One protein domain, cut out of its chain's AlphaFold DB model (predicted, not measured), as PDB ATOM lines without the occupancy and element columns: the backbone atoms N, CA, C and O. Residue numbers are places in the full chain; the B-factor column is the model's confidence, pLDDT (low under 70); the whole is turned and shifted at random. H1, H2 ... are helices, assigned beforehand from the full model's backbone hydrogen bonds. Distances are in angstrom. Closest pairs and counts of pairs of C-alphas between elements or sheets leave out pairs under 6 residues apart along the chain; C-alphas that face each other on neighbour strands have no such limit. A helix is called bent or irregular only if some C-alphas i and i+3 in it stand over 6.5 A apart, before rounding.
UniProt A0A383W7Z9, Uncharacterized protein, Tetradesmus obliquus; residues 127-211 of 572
ATOM      1  N   SER A 127     143.889  91.607 163.192       44.59
ATOM      2  CA  SER A 127     142.662  92.380 163.458       44.59
ATOM      3  C   SER A 127     142.350  93.531 162.483       44.59
ATOM      4  O   SER A 127     141.288  94.137 162.603       44.59
ATOM      5  N   LEU A 128     143.232  93.841 161.528       39.28
ATOM      6  CA  LEU A 128     142.929  94.745 160.418       39.28
ATOM      7  C   LEU A 128     141.946  94.099 159.425       39.28
ATOM      8  O   LEU A 128     140.918  94.695 159.126       39.28
ATOM      9  N   GLU A 129     142.196  92.851 159.013       43.94
ATOM     10  CA  GLU A 129     141.301  92.047 158.160       43.94
ATOM     11  C   GLU A 129     139.937  91.827 158.832       43.94
ATOM     12  O   GLU A 129     138.883  91.845 158.202       43.94
ATOM     13  N   ALA A 130     139.954  91.705 160.155       43.84
ATOM     14  CA  ALA A 130     138.763  91.612 160.980       43.84
ATOM     15  C   ALA A 130     137.927  92.909 160.951       43.84
ATOM     16  O   ALA A 130     136.722  92.873 160.724       43.84
ATOM     17  N   LYS A 131     138.553  94.081 161.118       47.09
ATOM     18  CA  LYS A 131     137.862  95.383 161.008       47.09
ATOM     19  C   LYS A 131     137.376  95.654 159.587       47.09
ATOM     20  O   LYS A 131     136.285  96.184 159.412       47.09
ATOM     21  N   TRP A 132     138.171  95.254 158.596       42.88
ATOM     22  CA  TRP A 132     137.809  95.282 157.183       42.88
ATOM     23  C   TRP A 132     136.542  94.462 156.932       42.88
ATOM     24  O   TRP A 132     135.590  94.987 156.356       42.88
ATOM     25  N   ARG A 133     136.459  93.246 157.490       47.47
ATOM     26  CA  ARG A 133     135.213  92.474 157.505       47.47
ATOM     27  C   ARG A 133     134.085  93.211 158.233       47.47
ATOM     28  O   ARG A 133     133.030  93.315 157.635       47.47
ATOM     29  N   LEU A 134     134.269  93.803 159.426       45.50
ATOM     30  CA  LEU A 134     133.183  94.530 160.139       45.50
ATOM     31  C   LEU A 134     132.540  95.628 159.272       45.50
ATOM     32  O   LEU A 134     131.331  95.865 159.326       45.50
ATOM     33  N   LEU A 135     133.367  96.290 158.465       46.50
ATOM     34  CA  LEU A 135     132.937  97.343 157.558       46.50
ATOM     35  C   LEU A 135     132.251  96.764 156.309       46.50
ATOM     36  O   LEU A 135     131.130  97.163 156.000       46.50
ATOM     37  N   GLN A 136     132.867  95.777 155.643       45.44
ATOM     38  CA  GLN A 136     132.260  95.045 154.517       45.44
ATOM     39  C   GLN A 136     130.898  94.450 154.891       45.44
ATOM     40  O   GLN A 136     129.967  94.465 154.095       45.44
ATOM     41  N   LEU A 137     130.772  93.980 156.124       45.12
ATOM     42  CA  LEU A 137     129.564  93.442 156.717       45.12
ATOM     43  C   LEU A 137     128.454  94.475 156.840       45.12
ATOM     44  O   LEU A 137     127.377  94.280 156.282       45.12
ATOM     45  N   THR A 138     128.712  95.584 157.529       45.72
ATOM     46  CA  THR A 138     127.716  96.656 157.681       45.72
ATOM     47  C   THR A 138     127.212  97.142 156.306       45.72
ATOM     48  O   THR A 138     126.037  97.470 156.152       45.72
ATOM     49  N   LEU A 139     128.063  97.080 155.272       44.03
ATOM     50  CA  LEU A 139     127.714  97.354 153.872       44.03
ATOM     51  C   LEU A 139     126.928  96.213 153.184       44.03
ATOM     52  O   LEU A 139     126.005  96.492 152.422       44.03
ATOM     53  N   LEU A 140     127.227  94.939 153.467       44.91
ATOM     54  CA  LEU A 140     126.458  93.775 152.991       44.91
ATOM     55  C   LEU A 140     125.028  93.753 153.552       44.91
ATOM     56  O   LEU A 140     124.094  93.424 152.822       44.91
ATOM     57  N   HIS A 141     124.837  94.158 154.812       43.56
ATOM     58  CA  HIS A 141     123.501  94.330 155.395       43.56
ATOM     59  C   HIS A 141     122.716  95.437 154.679       43.56
ATOM     60  O   HIS A 141     121.545  95.244 154.348       43.56
ATOM     61  N   ALA A 142     123.360  96.576 154.395       42.78
ATOM     62  CA  ALA A 142     122.746  97.673 153.645       42.78
ATOM     63  C   ALA A 142     122.388  97.277 152.194       42.78
ATOM     64  O   ALA A 142     121.451  97.824 151.621       42.78
ATOM     65  N   ALA A 143     123.081  96.287 151.622       47.03
ATOM     66  CA  ALA A 143     122.798  95.702 150.309       47.03
ATOM     67  C   ALA A 143     121.778  94.536 150.337       47.03
ATOM     68  O   ALA A 143     121.730  93.747 149.393       47.03
ATOM     69  N   GLN A 144     120.992  94.391 151.414       53.62
ATOM     70  CA  GLN A 144     120.017  93.304 151.636       53.62
ATOM     71  C   GLN A 144     120.603  91.872 151.646       53.62
ATOM     72  O   GLN A 144     119.857  90.894 151.618       53.62
ATOM     73  N   GLN A 145     121.925  91.702 151.766       59.59
ATOM     74  CA  GLN A 145     122.568  90.384 151.891       59.59
ATOM     75  C   GLN A 145     122.689  89.954 153.361       59.59
ATOM     76  O   GLN A 145     123.775  89.656 153.863       59.59
ATOM     77  N   GLU A 146     121.555  89.916 154.063       59.41
ATOM     78  CA  GLU A 146     121.478  89.715 155.518       59.41
ATOM     79  C   GLU A 146     122.116  88.394 155.992       59.41
ATOM     80  O   GLU A 146     122.841  88.380 156.985       59.41
ATOM     81  N   GLN A 147     121.953  87.288 155.254       58.47
ATOM     82  CA  GLN A 147     122.633  86.026 155.588       58.47
ATOM     83  C   GLN A 147     124.159  86.129 155.480       58.47
ATOM     84  O   GLN A 147     124.875  85.623 156.346       58.47
ATOM     85  N   GLN A 148     124.669  86.797 154.439       60.31
ATOM     86  CA  GLN A 148     126.109  86.995 154.286       60.31
ATOM     87  C   GLN A 148     126.633  87.922 155.388       60.31
ATOM     88  O   GLN A 148     127.698  87.650 155.939       60.31
ATOM     89  N   PHE A 149     125.858  88.944 155.771       58.62
ATOM     90  CA  PHE A 149     126.148  89.791 156.924       58.62
ATOM     91  C   PHE A 149     126.277  88.987 158.228       58.62
ATOM     92  O   PHE A 149     127.329  89.009 158.866       58.62
ATOM     93  N   GLN A 150     125.251  88.229 158.621       59.75
ATOM     94  CA  GLN A 150     125.309  87.470 159.875       59.75
ATOM     95  C   GLN A 150     126.507  86.498 159.886       59.75
ATOM     96  O   GLN A 150     127.200  86.380 160.897       59.75
ATOM     97  N   LEU A 151     126.828  85.873 158.744       64.31
ATOM     98  CA  LEU A 151     127.905  84.886 158.650       64.31
ATOM     99  C   LEU A 151     129.313  85.472 158.838       64.31
ATOM    100  O   LEU A 151     130.077  84.924 159.634       64.31
ATOM    101  N   GLN A 152     129.697  86.559 158.151       62.56
ATOM    102  CA  GLN A 152     131.035  87.127 158.414       62.56
ATOM    103  C   GLN A 152     131.068  87.898 159.752       62.56
ATOM    104  O   GLN A 152     132.144  87.985 160.344       62.56
ATOM    105  N   LEU A 153     129.932  88.407 160.267       61.75
ATOM    106  CA  LEU A 153     129.867  89.053 161.589       61.75
ATOM    107  C   LEU A 153     130.139  88.041 162.698       61.75
ATOM    108  O   LEU A 153     130.948  88.321 163.582       61.75
ATOM    109  N   GLN A 154     129.555  86.847 162.592       67.38
ATOM    110  CA  GLN A 154     129.871  85.705 163.445       67.38
ATOM    111  C   GLN A 154     131.375  85.401 163.429       67.38
ATOM    112  O   GLN A 154     132.030  85.486 164.464       67.38
ATOM    113  N   GLN A 155     131.955  85.168 162.243       67.25
ATOM    114  CA  GLN A 155     133.387  84.851 162.078       67.25
ATOM    115  C   GLN A 155     134.329  85.891 162.704       67.25
ATOM    116  O   GLN A 155     135.455  85.581 163.091       67.25
ATOM    117  N   LEU A 156     133.875  87.135 162.788       63.56
ATOM    118  CA  LEU A 156     134.620  88.282 163.271       63.56
ATOM    119  C   LEU A 156     134.486  88.499 164.783       63.56
ATOM    120  O   LEU A 156     135.491  88.713 165.474       63.56
ATOM    121  N   VAL A 157     133.261  88.409 165.303       66.81
ATOM    122  CA  VAL A 157     133.000  88.391 166.746       66.81
ATOM    123  C   VAL A 157     133.756  87.218 167.373       66.81
ATOM    124  O   VAL A 157     134.513  87.437 168.320       66.81
ATOM    125  N   ASP A 158     133.669  86.026 166.781       68.00
ATOM    126  CA  ASP A 158     134.398  84.831 167.213       68.00
ATOM    127  C   ASP A 158     135.917  85.013 167.083       68.00
ATOM    128  O   ASP A 158     136.661  84.930 168.065       68.00
ATOM    129  N   GLY A 159     136.382  85.304 165.862       65.06
ATOM    130  CA  GLY A 159     137.798  85.273 165.503       65.06
ATOM    131  C   GLY A 159     138.658  86.348 166.166       65.06
ATOM    132  O   GLY A 159     139.866  86.153 166.295       65.06
ATOM    133  N   VAL A 160     138.078  87.475 166.602       68.12
ATOM    134  CA  VAL A 160     138.852  88.568 167.222       68.12
ATOM    135  C   VAL A 160     138.333  88.995 168.583       68.12
ATOM    136  O   VAL A 160     139.137  89.089 169.512       68.12
ATOM    137  N   LEU A 161     137.038  89.270 168.748       70.44
ATOM    138  CA  LEU A 161     136.538  89.774 170.031       70.44
ATOM    139  C   LEU A 161     136.516  88.663 171.090       70.44
ATOM    140  O   LEU A 161     137.065  88.847 172.182       70.44
ATOM    141  N   LEU A 162     135.944  87.503 170.762       76.62
ATOM    142  CA  LEU A 162     135.855  86.370 171.678       76.62
ATOM    143  C   LEU A 162     137.207  85.687 171.855       76.62
ATOM    144  O   LEU A 162     137.574  85.421 172.996       76.62
ATOM    145  N   LEU A 163     138.022  85.552 170.802       78.94
ATOM    146  CA  LEU A 163     139.406  85.079 170.939       78.94
ATOM    147  C   LEU A 163     140.234  85.949 171.910       78.94
ATOM    148  O   LEU A 163     140.916  85.422 172.791       78.94
ATOM    149  N   GLN A 164     140.152  87.284 171.823       75.69
ATOM    150  CA  GLN A 164     140.838  88.171 172.778       75.69
ATOM    151  C   GLN A 164     140.278  88.057 174.202       75.69
ATOM    152  O   GLN A 164     141.036  88.126 175.175       75.69
ATOM    153  N   ALA A 165     138.961  87.906 174.350       80.12
ATOM    154  CA  ALA A 165     138.331  87.722 175.653       80.12
ATOM    155  C   ALA A 165     138.725  86.373 176.284       80.12
ATOM    156  O   ALA A 165     139.045  86.328 177.472       80.12
ATOM    157  N   GLN A 166     138.811  85.312 175.479       86.00
ATOM    158  CA  GLN A 166     139.254  83.976 175.870       86.00
ATOM    159  C   GLN A 166     140.730  83.977 176.288       86.00
ATOM    160  O   GLN A 166     141.073  83.417 177.326       86.00
ATOM    161  N   GLN A 167     141.605  84.672 175.552       86.12
ATOM    162  CA  GLN A 167     143.014  84.844 175.930       86.12
ATOM    163  C   GLN A 167     143.174  85.594 177.263       86.12
ATOM    164  O   GLN A 167     144.003  85.216 178.093       86.12
ATOM    165  N   LYS A 168     142.374  86.644 177.504       83.94
ATOM    166  CA  LYS A 168     142.351  87.354 178.797       83.94
ATOM    167  C   LYS A 168     141.871  86.448 179.928       83.94
ATOM    168  O   LYS A 168     142.504  86.417 180.979       83.94
ATOM    169  N   LEU A 169     140.789  85.705 179.703       88.88
ATOM    170  CA  LEU A 169     140.256  84.732 180.652       88.88
ATOM    171  C   LEU A 169     141.306  83.666 180.994       88.88
ATOM    172  O   LEU A 169     141.593  83.466 182.169       88.88
ATOM    173  N   ALA A 170     141.952  83.060 179.996       90.38
ATOM    174  CA  ALA A 170     142.993  82.053 180.195       90.38
ATOM    175  C   ALA A 170     144.142  82.562 181.087       90.38
ATOM    176  O   ALA A 170     144.554  81.859 182.006       90.38
ATOM    177  N   LYS A 171     144.600  83.812 180.894       88.88
ATOM    178  CA  LYS A 171     145.595  84.450 181.780       88.88
ATOM    179  C   LYS A 171     145.103  84.597 183.226       88.88
ATOM    180  O   LYS A 171     145.883  84.401 184.153       88.88
ATOM    181  N   VAL A 172     143.832  84.954 183.427       90.12
ATOM    182  CA  VAL A 172     143.229  85.102 184.766       90.12
ATOM    183  C   VAL A 172     143.081  83.745 185.458       90.12
ATOM    184  O   VAL A 172     143.399  83.631 186.640       90.12
ATOM    185  N   LEU A 173     142.652  82.711 184.731       91.69
ATOM    186  CA  LEU A 173     142.495  81.354 185.265       91.69
ATOM    187  C   LEU A 173     143.846  80.717 185.624       91.69
ATOM    188  O   LEU A 173     143.971  80.132 186.702       91.69
ATOM    189  N   ALA A 174     144.859  80.882 184.767       92.94
ATOM    190  CA  ALA A 174     146.207  80.347 184.972       92.94
ATOM    191  C   ALA A 174     146.989  81.037 186.106       92.94
ATOM    192  O   ALA A 174     147.928  80.456 186.644       92.94
ATOM    193  N   ASN A 175     146.620  82.261 186.495       92.88
ATOM    194  CA  ASN A 175     147.301  82.969 187.577       92.88
ATOM    195  C   ASN A 175     146.873  82.415 188.950       92.88
ATOM    196  O   ASN A 175     145.715  82.543 189.356       92.88
ATOM    197  N   LEU A 176     147.810  81.804 189.680       94.94
ATOM    198  CA  LEU A 176     147.576  81.237 191.015       94.94
ATOM    199  C   LEU A 176     147.290  82.303 192.088       94.94
ATOM    200  O   LEU A 176     146.609  82.005 193.063       94.94
ATOM    201  N   LEU A 177     147.742  83.547 191.891       94.06
ATOM    202  CA  LEU A 177     147.551  84.656 192.835       94.06
ATOM    203  C   LEU A 177     146.168  85.325 192.727       94.06
ATOM    204  O   LEU A 177     145.848  86.200 193.529       94.06
ATOM    205  N   VAL A 178     145.346  84.966 191.734       87.81
ATOM    206  CA  VAL A 178     143.987  85.512 191.597       87.81
ATOM    207  C   VAL A 178     143.016  84.680 192.450       87.81
ATOM    208  O   VAL A 178     142.869  83.488 192.179       87.81
ATOM    209  N   PRO A 179     142.298  85.276 193.425       94.75
ATOM    210  CA  PRO A 179     141.307  84.557 194.228       94.75
ATOM    211  C   PRO A 179     140.206  83.913 193.377       94.75
ATOM    212  O   PRO A 179     139.746  84.517 192.405       94.75
ATOM    213  N   GLN A 180     139.728  82.731 193.779       95.88
ATOM    214  CA  GLN A 180     138.715  81.979 193.025       95.88
ATOM    215  C   GLN A 180     137.451  82.798 192.678       95.88
ATOM    216  O   GLN A 180     137.096  82.808 191.500       95.88
ATOM    217  N   PRO A 181     136.857  83.615 193.578       95.06
ATOM    218  CA  PRO A 181     135.698  84.444 193.223       95.06
ATOM    219  C   PRO A 181     135.953  85.420 192.061       95.06
ATOM    220  O   PRO A 181     135.049  85.730 191.287       95.06
ATOM    221  N   ASN A 182     137.198  85.886 191.888       90.12
ATOM    222  CA  ASN A 182     137.581  86.741 190.761       90.12
ATOM    223  C   ASN A 182     137.766  85.941 189.462       90.12
ATOM    224  O   ASN A 182     137.498  86.475 188.383       90.12
ATOM    225  N   LYS A 183     138.188  84.671 189.548       90.69
ATOM    226  CA  LYS A 183     138.220  83.736 188.412       90.69
ATOM    227  C   LYS A 183     136.804  83.420 187.938       90.69
ATOM    228  O   LYS A 183     136.521  83.564 186.749       90.69
ATOM    229  N   ASP A 184     135.902  83.118 188.868       91.50
ATOM    230  CA  ASP A 184     134.490  82.843 188.585       91.50
ATOM    231  C   ASP A 184     133.805  84.068 187.960       91.50
ATOM    232  O   ASP A 184     133.170  83.964 186.909       91.50
ATOM    233  N   ALA A 185     134.016  85.262 188.524       89.69
ATOM    234  CA  ALA A 185     133.500  86.510 187.959       89.69
ATOM    235  C   ALA A 185     134.072  86.818 186.560       89.69
ATOM    236  O   ALA A 185     133.362  87.356 185.706       89.69
ATOM    237  N   ALA A 186     135.338  86.481 186.286       85.44
ATOM    238  CA  ALA A 186     135.926  86.622 184.953       85.44
ATOM    239  C   ALA A 186     135.311  85.631 183.948       85.44
ATOM    240  O   ALA A 186     134.974  86.033 182.832       85.44
ATOM    241  N   GLN A 187     135.095  84.376 184.356       91.31
ATOM    242  CA  GLN A 187     134.422  83.356 183.549       91.31
ATOM    243  C   GLN A 187     132.973  83.753 183.236       91.31
ATOM    244  O   GLN A 187     132.557  83.699 182.082       91.31
ATOM    245  N   GLN A 188     132.218  84.229 184.230       88.81
ATOM    246  CA  GLN A 188     130.848  84.718 184.043       88.81
ATOM    247  C   GLN A 188     130.787  85.903 183.069       88.81
ATOM    248  O   GLN A 188     129.913  85.940 182.202       88.81
ATOM    249  N   ARG A 189     131.733  86.851 183.156       84.69
ATOM    250  CA  ARG A 189     131.835  87.976 182.205       84.69
ATOM    251  C   ARG A 189     132.150  87.506 180.787       84.69
ATOM    252  O   ARG A 189     131.547  88.025 179.853       84.69
ATOM    253  N   TYR A 190     133.050  86.534 180.622       87.69
ATOM    254  CA  TYR A 190     133.342  85.933 179.317       87.69
ATOM    255  C   TYR A 190     132.117  85.216 178.741       87.69
ATOM    256  O   TYR A 190     131.737  85.495 177.609       87.69
ATOM    257  N   ASN A 191     131.452  84.366 179.531       85.75
ATOM    258  CA  ASN A 191     130.257  83.639 179.101       85.75
ATOM    259  C   ASN A 191     129.140  84.608 178.687       85.75
ATOM    260  O   ASN A 191     128.545  84.437 177.628       85.75
ATOM    261  N   LYS A 192     128.897  85.662 179.481       86.12
ATOM    262  CA  LYS A 192     127.923  86.712 179.149       86.12
ATOM    263  C   LYS A 192     128.291  87.430 177.851       86.12
ATOM    264  O   LYS A 192     127.446  87.568 176.980       86.12
ATOM    265  N   LEU A 193     129.546  87.852 177.695       81.31
ATOM    266  CA  LEU A 193     130.021  88.487 176.464       81.31
ATOM    267  C   LEU A 193     129.823  87.571 175.244       81.31
ATOM    268  O   LEU A 193     129.316  88.024 174.223       81.31
ATOM    269  N   HIS A 194     130.175  86.291 175.368       81.12
ATOM    270  CA  HIS A 194     130.015  85.282 174.322       81.12
ATOM    271  C   HIS A 194     128.557  85.107 173.891       81.12
ATOM    272  O   HIS A 194     128.291  84.956 172.703       81.12
ATOM    273  N   THR A 195     127.602  85.146 174.823       83.62
ATOM    274  CA  THR A 195     126.178  85.018 174.484       83.62
ATOM    275  C   THR A 195     125.551  86.320 173.988       83.62
ATOM    276  O   THR A 195     124.669  86.266 173.137       83.62
ATOM    277  N   THR A 196     125.985  87.491 174.472       84.50
ATOM    278  CA  THR A 196     125.321  88.770 174.152       84.50
ATOM    279  C   THR A 196     125.981  89.593 173.047       84.50
ATOM    280  O   THR A 196     125.340  90.511 172.538       84.50
ATOM    281  N   CYS A 197     127.251  89.350 172.697       77.38
ATOM    282  CA  CYS A 197     127.990  90.244 171.795       77.38
ATOM    283  C   CYS A 197     127.397  90.285 170.385       77.38
ATOM    284  O   CYS A 197     127.110  91.373 169.887       77.38
ATOM    285  N   LEU A 198     127.196  89.118 169.765       73.06
ATOM    286  CA  LEU A 198     126.620  89.024 168.426       73.06
ATOM    287  C   LEU A 198     125.212  89.630 168.394       73.06
ATOM    288  O   LEU A 198     124.972  90.551 167.627       73.06
ATOM    289  N   ASP A 199     124.325  89.177 169.287       80.12
ATOM    290  CA  ASP A 199     122.950  89.680 169.407       80.12
ATOM    291  C   ASP A 199     122.897  91.211 169.541       80.12
ATOM    292  O   ASP A 199     122.136  91.868 168.837       80.12
ATOM    293  N   THR A 200     123.744  91.800 170.388       79.44
ATOM    294  CA  THR A 200     123.771  93.258 170.589       79.44
ATOM    295  C   THR A 200     124.188  93.997 169.316       79.44
ATOM    296  O   THR A 200     123.568  95.001 168.970       79.44
ATOM    297  N   ILE A 201     125.210  93.512 168.602       73.69
ATOM    298  CA  ILE A 201     125.683  94.150 167.364       73.69
ATOM    299  C   ILE A 201     124.668  93.947 166.230       73.69
ATOM    300  O   ILE A 201     124.369  94.902 165.517       73.69
ATOM    301  N   SER A 202     124.075  92.757 166.099       74.81
ATOM    302  CA  SER A 202     123.037  92.475 165.101       74.81
ATOM    303  C   SER A 202     121.764  93.287 165.350       74.81
ATOM    304  O   SER A 202     121.231  93.867 164.406       74.81
ATOM    305  N   ARG A 203     121.307  93.427 166.605       81.12
ATOM    306  CA  ARG A 203     120.171  94.304 166.950       81.12
ATOM    307  C   ARG A 203     120.475  95.778 166.696       81.12
ATOM    308  O   ARG A 203     119.597  96.486 166.215       81.12
ATOM    309  N   TRP A 204     121.698  96.239 166.965       84.88
ATOM    310  CA  TRP A 204     122.120  97.598 166.613       84.88
ATOM    311  C   TRP A 204     122.117  97.823 165.095       84.88
ATOM    312  O   TRP A 204     121.527  98.796 164.631       84.88
ATOM    313  N   ALA A 205     122.699  96.906 164.316       75.25
ATOM    314  CA  ALA A 205     122.746  97.008 162.859       75.25
ATOM    315  C   ALA A 205     121.342  96.996 162.235       75.25
ATOM    316  O   ALA A 205     121.054  97.816 161.362       75.25
ATOM    317  N   ALA A 206     120.445  96.140 162.733       76.88
ATOM    318  CA  ALA A 206     119.047  96.124 162.313       76.88
ATOM    319  C   ALA A 206     118.325  97.431 162.691       76.88
ATOM    320  O   ALA A 206     117.671  98.025 161.838       76.88
ATOM    321  N   ALA A 207     118.478  97.929 163.926       75.56
ATOM    322  CA  ALA A 207     117.850  99.178 164.376       75.56
ATOM    323  C   ALA A 207     118.356 100.417 163.613       75.56
ATOM    324  O   ALA A 207     117.593 101.355 163.386       75.56
ATOM    325  N   ALA A 208     119.624 100.421 163.197       77.44
ATOM    326  CA  ALA A 208     120.176 101.458 162.338       77.44
ATOM    327  C   ALA A 208     119.616 101.352 160.909       77.44
ATOM    328  O   ALA A 208     118.975 102.281 160.430       77.44
ATOM    329  N   THR A 209     119.802 100.211 160.240       75.75
ATOM    330  CA  THR A 209     119.502 100.053 158.802       75.75
ATOM    331  C   THR A 209     118.011 100.035 158.457       75.75
ATOM    332  O   THR A 209     117.657 100.377 157.331       75.75
ATOM    333  N   THR A 210     117.130  99.669 159.395       78.44
ATOM    334  CA  THR A 210     115.669  99.670 159.167       78.44
ATOM    335  C   THR A 210     115.018 101.045 159.346       78.44
ATOM    336  O   THR A 210     113.856 101.221 158.982       78.44
ATOM    337  N   SER A 211     115.741 102.037 159.878       80.31
ATOM    338  CA  SER A 211     115.216 103.390 160.074       80.31
ATOM    339  C   SER A 211     115.168 104.195 158.764       80.31
ATOM    340  O   SER A 211     116.183 104.277 158.066       80.31
TER     341      SER A 211
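AT A GLANCE: This is residues 127 to 211 of the 572 residues of an uncharacterized protein of Tetradesmus obliquus (UniProt A0A383W7Z9). Two long bent helices, H2 and H3, fold back on each other as a long helical hairpin, and a shorter helix, H1, packs on the H2a arm at the hairpin's open end. At the tight turn between H2 and H3 the rod is two helices thick, H2b beside H3a; toward the other end H1, H2a and H3b touch one another, H3b at a slant to the other two. The printed part has 85 residues, with three named helices in the order H1, H2, H3 and no named strand: the class is all helix. The whole is loose, with a radius of gyration of the C-alphas of 15.8 A, and spans 50 by 25 by 15 A.

HOW THE PARTS SIT: Start at H1, residues 127 to 142, and pass the tight link to H2, residues 146 to 174. By its hydrogen bonds H2 was assigned as one helix, but it is bent: C-alphas 159 and 162 are 6.6 A apart, and its arms H2a, residues 146 to 159, and H2b, residues 162 to 174, stand at a shallow tilt of 25 degrees. H1 and H2a form a helical hairpin; they touch, opposite ways at a shallow tilt of 19 degrees, with the C-alphas of Leu 137 and Phe 149 closest at 5.0 A. A tight link leads to H3, residues 180 to 209, also assigned by its hydrogen bonds as one helix but bent: C-alphas 195 and 198 are 7.3 A apart, and its arms H3a, residues 180 to 195, and H3b, residues 198 to 209, stand at a steep tilt of 39 degrees. H2b and H3a form the second helical hairpin; they touch, opposite ways at a shallow tilt of 12 degrees, closest at the C-alphas of Leu 173 and Lys 183, 5.8 A apart. H3b touches H2a with its residues 198 to 202 alone, opposite ways at a steep tilt of 40 degrees, the C-alphas of Val 157 and Leu 198 closest at 6.6 A. With residues 205 to 209 alone it touches residues 138 to 142 of H1, the same way at a steep tilt of 46 degrees; the closest C-alphas, of Ala 142 and Thr 209, are 6.5 A apart. H1 is apart from H2b and H3a, and H2a is only just apart from H3a, 8.4 A at the closest. In H1 and the four arms every O i to N i+4 pair is within hydrogen-bond range.

IN THESE COORDINATES: Find C-alpha 127 at (142.662, 92.380, 163.458); from there H1 runs 22.8 A to C-alpha 142. H2a covers 19.6 A from C-alpha 146 to 159, and H2b 17.9 A from 162 to C-alpha 174 at (146.207, 80.347, 184.972). H3a covers 22.6 A from 180 to 195, and H3b 16.3 A from 198 to C-alpha 209 at (119.502, 100.053, 158.802).

THE WHOLE: Look for the two C-alphas farthest apart, those of Ala 143 and Leu 177, at 50.4 A. The printed part has no cut, and both links are tight. In the B-factor column the mean pLDDT of the printed part of this model is 72.1, with residues 127 to 160 under 70.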